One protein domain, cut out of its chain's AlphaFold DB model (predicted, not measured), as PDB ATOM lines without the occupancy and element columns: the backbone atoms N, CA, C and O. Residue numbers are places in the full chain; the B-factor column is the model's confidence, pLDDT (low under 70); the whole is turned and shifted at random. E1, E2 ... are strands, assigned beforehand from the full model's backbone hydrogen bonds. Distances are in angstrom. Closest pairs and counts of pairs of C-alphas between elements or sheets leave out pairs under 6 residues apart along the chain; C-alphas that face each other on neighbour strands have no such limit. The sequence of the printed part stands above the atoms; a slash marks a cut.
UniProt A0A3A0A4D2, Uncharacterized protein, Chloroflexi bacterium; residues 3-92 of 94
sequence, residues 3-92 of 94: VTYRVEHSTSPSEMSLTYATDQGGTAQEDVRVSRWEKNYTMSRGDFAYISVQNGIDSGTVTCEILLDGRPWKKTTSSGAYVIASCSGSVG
ATOM      1  N   VAL A   3      -7.840  10.458  33.003       98.38
ATOM      2  CA  VAL A   3      -8.582  10.819  34.209       98.38
ATOM      3  C   VAL A   3      -7.586  10.916  35.352       98.38
ATOM      4  O   VAL A   3      -6.870   9.955  35.631       98.38
ATOM      5  N   THR A   4      -7.530  12.071  36.004       98.69
ATOM      6  CA  THR A   4      -6.700  12.280  37.193       98.69
ATOM      7  C   THR A   4      -7.608  12.484  38.391       98.69
ATOM      8  O   THR A   4      -8.369  13.450  38.428       98.69
ATOM      9  N   TYR A   5      -7.518  11.596  39.371       98.62
ATOM     10  CA  TYR A   5      -8.110  11.811  40.681       98.62
ATOM     11  C   TYR A   5      -7.123  12.565  41.552       98.62
ATOM     12  O   TYR A   5      -5.984  12.129  41.709       98.62
ATOM     13  N   ARG A   6      -7.562  13.681  42.123       98.50
ATOM     14  CA  ARG A   6      -6.780  14.510  43.030       98.50
ATOM     15  C   ARG A   6      -7.546  14.709  44.323       98.50
ATOM     16  O   ARG A   6      -8.727  15.038  44.308       98.50
ATOM     17  N   VAL A   7      -6.857  14.527  45.438       98.00
ATOM     18  CA  VAL A   7      -7.412  14.717  46.771       98.00
ATOM     19  C   VAL A   7      -6.483  15.606  47.580       98.00
ATOM     20  O   VAL A   7      -5.264  15.436  47.539       98.00
ATOM     21  N   GLU A   8      -7.067  16.549  48.310       97.06
ATOM     22  CA  GLU A   8      -6.360  17.461  49.203       97.06
ATOM     23  C   GLU A   8      -7.048  17.528  50.563       97.06
ATOM     24  O   GLU A   8      -8.276  17.567  50.648       97.06
ATOM     25  N   HIS A   9      -6.246  17.610  51.618       95.38
ATOM     26  CA  HIS A   9      -6.691  17.906  52.968       95.38
ATOM     27  C   HIS A   9      -6.028  19.196  53.459       95.38
ATOM     28  O   HIS A   9      -4.837  19.419  53.242       95.38
ATOM     29  N   SER A  10      -6.764  20.029  54.192       92.44
ATOM     30  CA  SER A  10      -6.275  21.308  54.737       92.44
ATOM     31  C   SER A  10      -5.165  21.190  55.792       92.44
ATOM     32  O   SER A  10      -4.662  22.203  56.265       92.44
ATOM     33  N   THR A  11      -4.805  19.972  56.189       88.75
ATOM     34  CA  THR A  11      -3.902  19.667  57.309       88.75
ATOM     35  C   THR A  11      -2.838  18.710  56.806       88.75
ATOM     36  O   THR A  11      -3.156  17.807  56.037       88.75
ATOM     37  N   SER A  12      -1.584  18.897  57.223       83.06
ATOM     38  CA  SER A  12      -0.456  18.108  56.729       83.06
ATOM     39  C   SER A  12       0.459  17.626  57.861       83.06
ATOM     40  O   SER A  12       0.949  18.468  58.613       83.06
ATOM     41  N   PRO A  13       0.764  16.316  57.949       83.12
ATOM     42  CA  PRO A  13       0.078  15.216  57.266       83.12
ATOM     43  C   PRO A  13      -1.338  15.005  57.836       83.12
ATOM     44  O   PRO A  13      -1.622  15.392  58.968       83.12
ATOM     45  N   SER A  14      -2.210  14.355  57.073       87.81
ATOM     46  CA  SER A  14      -3.551  13.954  57.514       87.81
ATOM     47  C   SER A  14      -3.817  12.508  57.138       87.81
ATOM     48  O   SER A  14      -3.361  12.051  56.092       87.81
ATOM     49  N   GLU A  15      -4.563  11.803  57.979       93.81
ATOM     50  CA  GLU A  15      -5.090  10.481  57.654       93.81
ATOM     51  C   GLU A  15      -6.315  10.642  56.752       93.81
ATOM     52  O   GLU A  15      -7.203  11.450  57.039       93.81
ATOM     53  N   MET A  16      -6.348   9.908  55.644       96.00
ATOM     54  CA  MET A  16      -7.466   9.892  54.707       96.00
ATOM     55  C   MET A  16      -7.748   8.462  54.260       96.00
ATOM     56  O   MET A  16      -6.808   7.732  53.944       96.00
ATOM     57  N   SER A  17      -9.028   8.107  54.170       97.88
ATOM     58  CA  SER A  17      -9.478   6.851  53.565       97.88
ATOM     59  C   SER A  17     -10.086   7.140  52.197       97.88
ATOM     60  O   SER A  17     -10.988   7.978  52.077       97.88
ATOM     61  N   LEU A  18      -9.555   6.504  51.153       98.31
ATOM     62  CA  LEU A  18      -9.946   6.735  49.766       98.31
ATOM     63  C   LEU A  18     -10.680   5.522  49.207       98.31
ATOM     64  O   LEU A  18     -10.325   4.377  49.466       98.31
ATOM     65  N   THR A  19     -11.689   5.774  48.382       98.69
ATOM     66  CA  THR A  19     -12.354   4.758  47.558       98.69
ATOM     67  C   THR A  19     -12.560   5.333  46.165       98.69
ATOM     68  O   THR A  19     -13.103   6.429  46.036       98.69
ATOM     69  N   TYR A  20     -12.120   4.637  45.120       98.69
ATOM     70  CA  TYR A  20     -12.165   5.159  43.752       98.69
ATOM     71  C   TYR A  20     -12.384   4.075  42.696       98.69
ATOM     72  O   TYR A  20     -11.997   2.920  42.876       98.69
ATOM     73  N   ALA A  21     -12.999   4.463  41.578       98.31
ATOM     74  CA  ALA A  21     -13.207   3.586  40.429       98.31
ATOM     75  C   ALA A  21     -11.923   3.454  39.597       98.31
ATOM     76  O   ALA A  21     -11.269   4.457  39.305       98.31
ATOM     77  N   THR A  22     -11.571   2.236  39.190       97.69
ATOM     78  CA  THR A  22     -10.398   1.965  38.345       97.69
ATOM     79  C   THR A  22     -10.758   1.992  36.861       97.69
ATOM     80  O   THR A  22     -11.921   1.892  36.479       97.69
ATOM     81  N   ASP A  23      -9.748   2.089  35.998       95.19
ATOM     82  CA  ASP A  23      -9.895   1.979  34.540       95.19
ATOM     83  C   ASP A  23     -10.375   0.601  34.056       95.19
ATOM     84  O   ASP A  23     -10.830   0.470  32.926       95.19
ATOM     85  N   GLN A  24     -10.312  -0.420  34.910       94.62
ATOM     86  CA  GLN A  24     -10.840  -1.760  34.636       94.62
ATOM     87  C   GLN A  24     -12.306  -1.922  35.076       94.62
ATOM     88  O   GLN A  24     -12.819  -3.038  35.117       94.62
ATOM     89  N   GLY A  25     -12.976  -0.831  35.465       92.06
ATOM     90  CA  GLY A  25     -14.358  -0.848  35.960       92.06
ATOM     91  C   GLY A  25     -14.513  -1.388  37.387       92.06
ATOM     92  O   GLY A  25     -15.633  -1.610  37.843       92.06
ATOM     93  N   GLY A  26     -13.404  -1.612  38.097       96.88
ATOM     94  CA  GLY A  26     -13.399  -2.048  39.490       96.88
ATOM     95  C   GLY A  26     -13.448  -0.882  40.475       96.88
ATOM     96  O   GLY A  26     -13.479   0.288  40.099       96.88
ATOM     97  N   THR A  27     -13.413  -1.204  41.765       98.06
ATOM     98  CA  THR A  27     -13.243  -0.234  42.857       98.06
ATOM     99  C   THR A  27     -12.011  -0.612  43.667       98.06
ATOM    100  O   THR A  27     -11.818  -1.783  43.988       98.06
ATOM    101  N   ALA A  28     -11.176   0.374  43.979       98.44
ATOM    102  CA  ALA A  28     -10.011   0.228  44.841       98.44
ATOM    103  C   ALA A  28     -10.156   1.116  46.079       98.44
ATOM    104  O   ALA A  28     -10.861   2.130  46.051       98.44
ATOM    105  N   GLN A  29      -9.488   0.714  47.158       98.31
ATOM    106  CA  GLN A  29      -9.467   1.428  48.429       98.31
ATOM    107  C   GLN A  29      -8.046   1.461  48.978       98.31
ATOM    108  O   GLN A  29      -7.303   0.491  48.826       98.31
ATOM    109  N   GLU A  30      -7.677   2.570  49.610       97.75
ATOM    110  CA  GLU A  30      -6.415   2.694  50.335       97.75
ATOM    111  C   GLU A  30      -6.510   3.763  51.424       97.75
ATOM    112  O   GLU A  30      -7.203   4.772  51.261       97.75
ATOM    113  N   ASP A  31      -5.772   3.545  52.509       97.50
ATOM    114  CA  ASP A  31      -5.579   4.529  53.566       97.50
ATOM    115  C   ASP A  31      -4.209   5.187  53.395       97.50
ATOM    116  O   ASP A  31      -3.190   4.515  53.212       97.50
ATOM    117  N   VAL A  32      -4.171   6.517  53.455       96.31
ATOM    118  CA  VAL A  32      -2.947   7.297  53.238       96.31
ATOM    119  C   VAL A  32      -2.750   8.330  54.340       96.31
ATOM    120  O   VAL A  32      -3.705   8.866  54.899       96.31
ATOM    121  N   ARG A  33      -1.484   8.652  54.624       95.69
ATOM    122  CA  ARG A  33      -1.091   9.675  55.603       95.69
ATOM    123  C   ARG A  33      -0.361  10.841  54.930       95.69
ATOM    124  O   ARG A  33       0.811  11.100  55.194       95.69
ATOM    125  N   VAL A  34      -1.053  11.523  54.023       93.75
ATOM    126  CA  VAL A  34      -0.544  12.659  53.236       93.75
ATOM    127  C   VAL A  34      -1.607  13.752  53.165       93.75
ATOM    128  O   VAL A  34      -2.784  13.479  53.348       93.75
ATOM    129  N   SER A  35      -1.214  14.993  52.892       92.56
ATOM    130  CA  SER A  35      -2.156  16.104  52.670       92.56
ATOM    131  C   SER A  35      -2.594  16.244  51.214       92.56
ATOM    132  O   SER A  35      -3.566  16.936  50.926       92.56
ATOM    133  N   ARG A  36      -1.882  15.595  50.287       96.25
ATOM    134  CA  ARG A  36      -2.182  15.599  48.858       96.25
ATOM    135  C   ARG A  36      -1.930  14.222  48.266       96.25
ATOM    136  O   ARG A  36      -0.858  13.654  48.461       96.25
ATOM    137  N   TRP A  37      -2.904  13.723  47.521       97.81
ATOM    138  CA  TRP A  37      -2.843  12.443  46.826       97.81
ATOM    139  C   TRP A  37      -3.305  12.619  45.379       97.81
ATOM    140  O   TRP A  37      -4.196  13.426  45.096       97.81
ATOM    141  N   GLU A  38      -2.684  11.884  44.460       98.19
ATOM    142  CA  GLU A  38      -3.036  11.912  43.044       98.19
ATOM    143  C   GLU A  38      -2.888  10.527  42.402       98.19
ATOM    144  O   GLU A  38      -1.919   9.809  42.666       98.19
ATOM    145  N   LYS A  39      -3.822  10.169  41.514       98.25
ATOM    146  CA  LYS A  39      -3.780   8.938  40.715       98.25
ATOM    147  C   LYS A  39      -4.269   9.197  39.300       98.25
ATOM    148  O   LYS A  39      -5.231   9.930  39.092       98.25
ATOM    149  N   ASN A  40      -3.613   8.565  38.333       98.12
ATOM    150  CA  ASN A  40      -3.906   8.720  36.916       98.12
ATOM    151  C   ASN A  40      -4.407   7.405  36.314       98.12
ATOM    152  O   ASN A  40      -3.819   6.353  36.554       98.12
ATOM    153  N   TYR A  41      -5.444   7.506  35.487       98.00
ATOM    154  CA  TYR A  41      -6.041   6.414  34.729       98.00
ATOM    155  C   TYR A  41      -6.253   6.810  33.269       98.00
ATOM    156  O   TYR A  41      -6.419   7.987  32.940       98.00
ATOM    157  N   THR A  42      -6.293   5.808  32.392       97.88
ATOM    158  CA  THR A  42      -6.760   5.975  31.013       97.88
ATOM    159  C   THR A  42      -8.142   5.350  30.908       97.88
ATOM    160  O   THR A  42      -8.256   4.134  30.893       97.88
ATOM    161  N   MET A  43      -9.182   6.179  30.833       97.19
ATOM    162  CA  MET A  43     -10.577   5.730  30.735       97.19
ATOM    163  C   MET A  43     -11.174   6.053  29.365       97.19
ATOM    164  O   MET A  43     -10.803   7.037  28.711       97.19
ATOM    165  N   SER A  44     -12.105   5.220  28.923       96.38
ATOM    166  CA  SER A  44     -12.870   5.380  27.692       96.38
ATOM    167  C   SER A  44     -14.060   6.317  27.883       96.38
ATOM    168  O   SER A  44     -14.522   6.585  28.991       96.38
ATOM    169  N   ARG A  45     -14.584   6.847  26.773       95.62
ATOM    170  CA  ARG A  45     -15.806   7.653  26.809       95.62
ATOM    171  C   ARG A  45     -16.980   6.793  27.281       95.62
ATOM    172  O   ARG A  45     -17.284   5.778  26.664       95.62
ATOM    173  N   GLY A  46     -17.704   7.271  28.285       94.94
ATOM    174  CA  GLY A  46     -18.817   6.570  28.917       94.94
ATOM    175  C   GLY A  46     -18.433   5.800  30.179       94.94
ATOM    176  O   GLY A  46     -19.342   5.442  30.922       94.94
ATOM    177  N   ASP A  47     -17.139   5.608  30.452       96.81
ATOM    178  CA  ASP A  47     -16.688   5.005  31.706       96.81
ATOM    179  C   ASP A  47     -17.085   5.884  32.895       96.81
ATOM    180  O   ASP A  47     -17.189   7.114  32.790       96.81
ATOM    181  N   PHE A  48     -17.304   5.240  34.037       97.38
ATOM    182  CA  PHE A  48     -17.645   5.919  35.275       97.38
ATOM    183  C   PHE A  48     -16.378   6.260  36.060       97.38
ATOM    184  O   PHE A  48     -15.682   5.379  36.563       97.38
ATOM    185  N   ALA A  49     -16.096   7.554  36.171       98.19
ATOM    186  CA  ALA A  49     -15.048   8.076  37.029       98.19
ATOM    187  C   ALA A  49     -15.649   8.412  38.396       98.19
ATOM    188  O   ALA A  49     -16.678   9.086  38.479       98.19
ATOM    189  N   TYR A  50     -15.002   7.963  39.469       98.50
ATOM    190  CA  TYR A  50     -15.475   8.163  40.835       98.50
ATOM    191  C   TYR A  50     -14.316   8.191  41.817       98.50
ATOM    192  O   TYR A  50     -13.416   7.354  41.748       98.50
ATOM    193  N   ILE A  51     -14.395   9.115  42.769       98.69
ATOM    194  CA  ILE A  51     -13.576   9.103  43.971       98.69
ATOM    195  C   ILE A  51     -14.353   9.670  45.157       98.69
ATOM    196  O   ILE A  51     -14.995  10.716  45.054       98.69
ATOM    197  N   SER A  52     -14.247   9.002  46.302       98.50
ATOM    198  CA  SER A  52     -14.608   9.534  47.610       98.50
ATOM    199  C   SER A  52     -13.412   9.506  48.541       98.50
ATOM    200  O   SER A  52     -12.628   8.557  48.538       98.50
ATOM    201  N   VAL A  53     -13.318  10.533  49.371       98.25
ATOM    202  CA  VAL A  53     -12.318  10.648  50.423       98.25
ATOM    203  C   VAL A  53     -13.009  11.008  51.729       98.25
ATOM    204  O   VAL A  53     -13.832  11.923  51.754       98.25
ATOM    205  N   GLN A  54     -12.646  10.306  52.797       97.94
ATOM    206  CA  GLN A  54     -12.988  10.649  54.173       97.94
ATOM    207  C   GLN A  54     -11.739  11.145  54.908       97.94
ATOM    208  O   GLN A  54     -10.681  10.524  54.780       97.94
ATOM    209  N   ASN A  55     -11.835  12.226  55.690       94.94
ATOM    210  CA  ASN A  55     -10.756  12.578  56.619       94.94
ATOM    211  C   ASN A  55     -10.822  11.724  57.898       94.94
ATOM    212  O   ASN A  55     -11.892  11.461  58.432       94.94
ATOM    213  N   GLY A  56      -9.670  11.291  58.405       91.56
ATOM    214  CA  GLY A  56      -9.564  10.446  59.602       91.56
ATOM    215  C   GLY A  56      -9.490  11.218  60.922       91.56
ATOM    216  O   GLY A  56      -9.093  10.647  61.932       91.56
ATOM    217  N   ILE A  57      -9.795  12.519  60.923       89.12
ATOM    218  CA  ILE A  57      -9.527  13.415  62.056       89.12
ATOM    219  C   ILE A  57     -10.745  14.269  62.440       89.12
ATOM    220  O   ILE A  57     -11.618  14.545  61.615       89.12
ATOM    221  N   ASP A  58     -10.759  14.745  63.689       89.62
ATOM    222  CA  ASP A  58     -11.870  15.490  64.312       89.62
ATOM    223  C   ASP A  58     -12.103  16.906  63.752       89.62
ATOM    224  O   ASP A  58     -12.994  17.630  64.194       89.62
ATOM    225  N   SER A  59     -11.291  17.355  62.794       88.94
ATOM    226  CA  SER A  59     -11.480  18.639  62.120       88.94
ATOM    227  C   SER A  59     -10.688  18.703  60.821       88.94
ATOM    228  O   SER A  59      -9.613  18.122  60.701       88.94
ATOM    229  N   GLY A  60     -11.180  19.455  59.846       91.88
ATOM    230  CA  GLY A  60     -10.450  19.693  58.609       91.88
ATOM    231  C   GLY A  60     -11.371  19.927  57.433       91.88
ATOM    232  O   GLY A  60     -12.590  19.809  57.541       91.88
ATOM    233  N   THR A  61     -10.758  20.261  56.308       96.19
ATOM    234  CA  THR A  61     -11.425  20.381  55.021       96.19
ATOM    235  C   THR A  61     -10.772  19.410  54.063       96.19
ATOM    236  O   THR A  61      -9.558  19.459  53.868       96.19
ATOM    237  N   VAL A  62     -11.580  18.558  53.447       96.94
ATOM    238  CA  VAL A  62     -11.144  17.626  52.417       96.94
ATOM    239  C   VAL A  62     -11.780  17.997  51.084       96.94
ATOM    240  O   VAL A  62     -12.953  18.366  51.008       96.94
ATOM    241  N   THR A  63     -10.989  17.952  50.019       98.25
ATOM    242  CA  THR A  63     -11.417  18.260  48.656       98.25
ATOM    243  C   THR A  63     -11.054  17.100  47.750       98.25
ATOM    244  O   THR A  63      -9.899  16.687  47.721       98.25
ATOM    245  N   CYS A  64     -12.024  16.603  46.987       98.31
ATOM    246  CA  CYS A  64     -11.752  15.764  45.829       98.31
ATOM    247  C   CYS A  64     -11.865  16.592  44.553       98.31
ATOM    248  O   CYS A  64     -12.631  17.557  44.467       98.31
ATOM    249  N   GLU A  65     -11.125  16.178  43.538       98.62
ATOM    250  CA  GLU A  65     -11.198  16.719  42.198       98.62
ATOM    251  C   GLU A  65     -10.926  15.616  41.176       98.62
ATOM    252  O   GLU A  65     -10.062  14.761  41.369       98.62
ATOM    253  N   ILE A  66     -11.668  15.643  40.074       98.56
ATOM    254  CA  ILE A  66     -11.408  14.823  38.896       98.56
ATOM    255  C   ILE A  66     -11.023  15.770  37.772       98.56
ATOM    256  O   ILE A  66     -11.760  16.717  37.478       98.56
ATOM    257  N   LEU A  67      -9.885  15.508  37.139       98.50
ATOM    258  CA  LEU A  67      -9.435  16.224  35.958       98.50
ATOM    259  C   LEU A  67      -9.578  15.318  34.733       98.50
ATOM    260  O   LEU A  67      -9.209  14.144  34.786       98.50
ATOM    261  N   LEU A  68     -10.059  15.879  33.623       97.75
ATOM    262  CA  LEU A  68     -10.059  15.236  32.309       97.75
ATOM    263  C   LEU A  68      -8.991  15.883  31.437       97.75
ATOM    264  O   LEU A  68      -8.996  17.094  31.222       97.75
ATOM    265  N   ASP A  69      -8.036  15.080  30.977       96.62
ATOM    266  CA  ASP A  69      -6.901  15.514  30.160       96.62
ATOM    267  C   ASP A  69      -6.144  16.708  30.786       96.62
ATOM    268  O   ASP A  69      -5.619  17.588  30.109       96.62
ATOM    269  N   GLY A  70      -6.058  16.721  32.125       96.56
ATOM    270  CA  GLY A  70      -5.408  17.774  32.917       96.56
ATOM    271  C   GLY A  70      -6.255  19.024  33.176       96.56
ATOM    272  O   GLY A  70      -5.759  19.958  33.804       96.56
ATOM    273  N   ARG A  71      -7.517  19.067  32.733       96.69
ATOM    274  CA  ARG A  71      -8.445  20.175  33.004       96.69
ATOM    275  C   ARG A  71      -9.394  19.817  34.150       96.69
ATOM    276  O   ARG A  71      -9.930  18.710  34.124       96.69
ATOM    277  N   PRO A  72      -9.639  20.718  35.119       97.19
ATOM    278  CA  PRO A  72     -10.646  20.501  36.158       97.19
ATOM    279  C   PRO A  72     -12.002  20.140  35.550       97.19
ATOM    280  O   PRO A  72     -12.472  20.834  34.648       97.19
ATOM    281  N   TRP A  73     -12.621  19.062  36.032       97.81
ATOM    282  CA  TRP A  73     -13.919  18.594  35.538       97.81
ATOM    283  C   TRP A  73     -14.950  18.451  36.653       97.81
ATOM    284  O   TRP A  73     -16.045  18.997  36.543       97.81
ATOM    285  N   LYS A  74     -14.603  17.780  37.756       98.19
ATOM    286  CA  LYS A  74     -15.460  17.669  38.948       98.19
ATOM    287  C   LYS A  74     -14.677  18.101  40.171       98.19
ATOM    288  O   LYS A  74     -13.505  17.762  40.273       98.19
ATOM    289  N   LYS A  75     -15.316  18.811  41.096       98.38
ATOM    290  CA  LYS A  75     -14.704  19.234  42.357       98.38
ATOM    291  C   LYS A  75     -15.761  19.304  43.447       98.38
ATOM    292  O   LYS A  75     -16.802  19.920  43.237       98.38
ATOM    293  N   THR A  76     -15.448  18.735  44.602       98.56
ATOM    294  CA  THR A  76     -16.301  18.786  45.790       98.56
ATOM    295  C   THR A  76     -15.426  19.000  47.010       98.56
ATOM    296  O   THR A  76     -14.375  18.373  47.142       98.56
ATOM    297  N   THR A  77     -15.880  19.859  47.914       98.25
ATOM    298  CA  THR A  77     -15.203  20.159  49.174       98.25
ATOM    299  C   THR A  77     -16.163  19.907  50.330       98.25
ATOM    300  O   THR A  77     -17.342  20.243  50.235       98.25
ATOM    301  N   SER A  78     -15.653  19.320  51.410       97.75
ATOM    302  CA  SER A  78     -16.397  19.062  52.639       97.75
ATOM    303  C   SER A  78     -15.544  19.424  53.853       97.75
ATOM    304  O   SER A  78     -14.327  19.236  53.824       97.75
ATOM    305  N   SER A  79     -16.169  19.949  54.908       97.19
ATOM    306  CA  SER A  79     -15.477  20.461  56.097       97.19
ATOM    307  C   SER A  79     -16.151  19.984  57.377       97.19
ATOM    308  O   SER A  79     -17.365  20.115  57.523       97.19
ATOM    309  N   GLY A  80     -15.359  19.466  58.314       96.19
ATOM    310  CA  GLY A  80     -15.829  18.958  59.599       96.19
ATOM    311  C   GLY A  80     -15.017  17.762  60.095       96.19
ATOM    312  O   GLY A  80     -13.999  17.388  59.508       96.19
ATOM    313  N   ALA A  81     -15.477  17.176  61.195       94.75
ATOM    314  CA  ALA A  81     -14.966  15.906  61.695       94.75
ATOM    315  C   ALA A  81     -15.454  14.766  60.793       94.75
ATOM    316  O   ALA A  81     -16.653  14.685  60.522       94.75
ATOM    317  N   TYR A  82     -14.543  13.896  60.355       95.06
ATOM    318  CA  TYR A  82     -14.864  12.660  59.619       95.06
ATOM    319  C   TYR A  82     -15.746  12.827  58.371       95.06
ATOM    320  O   TYR A  82     -16.462  11.905  57.965       95.06
ATOM    321  N   VAL A  83     -15.714  14.009  57.764       97.31
ATOM    322  CA  VAL A  83     -16.488  14.354  56.579       97.31
ATOM    323  C   VAL A  83     -15.998  13.619  55.342       97.31
ATOM    324  O   VAL A  83     -14.819  13.293  55.198       97.31
ATOM    325  N   ILE A  84     -16.928  13.421  54.410       98.00
ATOM    326  CA  ILE A  84     -16.667  12.812  53.110       98.00
ATOM    327  C   ILE A  84     -16.839  13.869  52.019       98.00
ATOM    328  O   ILE A  84     -17.837  14.594  51.998       98.00
ATOM    329  N   ALA A  85     -15.883  13.939  51.093       98.31
ATOM    330  CA  ALA A  85     -16.050  14.603  49.803       98.31
ATOM    331  C   ALA A  85     -16.081  13.545  48.696       98.31
ATOM    332  O   ALA A  85     -15.271  12.617  48.690       98.31
ATOM    333  N   SER A  86     -17.021  13.669  47.757       98.50
ATOM    334  CA  SER A  86     -17.171  12.725  46.646       98.50
ATOM    335  C   SER A  86     -17.316  13.443  45.314       98.50
ATOM    336  O   SER A  86     -18.006  14.459  45.201       98.50
ATOM    337  N   CYS A  87     -16.652  12.900  44.302       98.50
ATOM    338  CA  CYS A  87     -16.600  13.418  42.950       98.50
ATOM    339  C   CYS A  87     -16.907  12.270  41.993       98.50
ATOM    340  O   CYS A  87     -16.371  11.174  42.153       98.50
ATOM    341  N   SER A  88     -17.763  12.508  41.002       98.19
ATOM    342  CA  SER A  88     -18.098  11.487  40.012       98.19
ATOM    343  C   SER A  88     -18.591  12.071  38.695       98.19
ATOM    344  O   SER A  88     -19.003  13.235  38.639       98.19
ATOM    345  N   GLY A  89     -18.548  11.258  37.644       97.31
ATOM    346  CA  GLY A  89     -19.165  11.561  36.359       97.31
ATOM    347  C   GLY A  89     -18.917  10.480  35.311       97.31
ATOM    348  O   GLY A  89     -18.062   9.607  35.476       97.31
ATOM    349  N   SER A  90     -19.634  10.577  34.196       96.88
ATOM    350  CA  SER A  90     -19.420   9.767  32.998       96.88
ATOM    351  C   SER A  90     -18.454  10.462  32.038       96.88
ATOM    352  O   SER A  90     -18.746  11.519  31.473       96.88
ATOM    353  N   VAL A  91     -17.292   9.844  31.820       95.88
ATOM    354  CA  VAL A  91     -16.190  10.416  31.034       95.88
ATOM    355  C   VAL A  91     -16.663  10.780  29.621       95.88
ATOM    356  O   VAL A  91     -17.166   9.937  28.876       95.88
ATOM    357  N   GLY A  92     -16.512  12.049  29.230       89.00
ATOM    358  CA  GLY A  92     -16.882  12.545  27.897       89.00
ATOM    359  C   GLY A  92     -18.390  12.552  27.593       89.00
ATOM    360  O   GLY A  92     -18.771  12.571  26.412       89.00
TER     361      GLY A  92
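This is residues 3 to 92 of the 94 residues of an uncharacterized protein of Chloroflexi bacterium (UniProt A0A3A0A4D2). This is a sandwich of two twisted four-stranded sheets laid face to face, with the strands of both running roughly along the long axis of the domain. The sheet E4 E1 E6 E7 covers the sheet E3 E2 E5 E8, and the two come close along the side of E7 and E8, while E3 and E4 at the other side are apart. The printed part has 90 residues with no named helix and eight named strands, E1 to E8 in order along the chain, and both sheets are antiparallel throughout. The class is all strand, and the whole is compact, with a radius of gyration of the C-alphas of 12.5 A, but elongated, with spans of 38 by 22 by 16 A.

E1, residues 3 to 9, begins at C-alpha 3 (-8.582, 10.819, 34.209) and is 20.1 A long from first to last C-alpha. E2, residues 15 to 21, measures 20.3 A, and E3, residues 27 to 33, 20.2 A. E4, residues 36 to 42, measures 20.8 A and ends at C-alpha 42 (-6.760, 5.975, 31.013). E5, residues 48 to 55, measures 23.4 A, and E6, residues 61 to 68, 23.3 A. E7, residues 71 to 79, measures 24.1 A and bends by 57 degrees at residue 74. E8, residues 84 to 90, measures 20.5 A and ends at C-alpha 90 (-19.420, 9.767, 32.998).

In the first sheet, E1 is an inner strand between E4 and E6. N 5 and O 39 of E4 are within hydrogen-bond range at 2.8 A, and so are N 6 and O 65 of E6 at 2.8 A. E6 and E7 form a hairpin, with N 66 and O 74 at 2.8 A. In the second sheet, E2 and E3 form a hairpin, with N 18 and O 30 at 2.9 A. E2 pairs with E5 through N 19 and O 52 at 2.9 A, and E5 with E8 through N 51 and O 87 at 2.9 A. Between the sheets, whose best planes are 17 degrees apart, the closest C-alphas of E1 and E5 are those of Tyr 5 and Ile 51, 6.9 A apart. The closest C-alphas of E7 and E8 are those of Ser 78 and Ala 85, 5.3 A apart.

The two C-alphas farthest apart, those of Arg 45 and Asp 58, are 38.5 A apart. The printed part has no cut, and the seven links between named strands are tight. The mean pLDDT of the printed part is 96.2, and no printed residue is under 70.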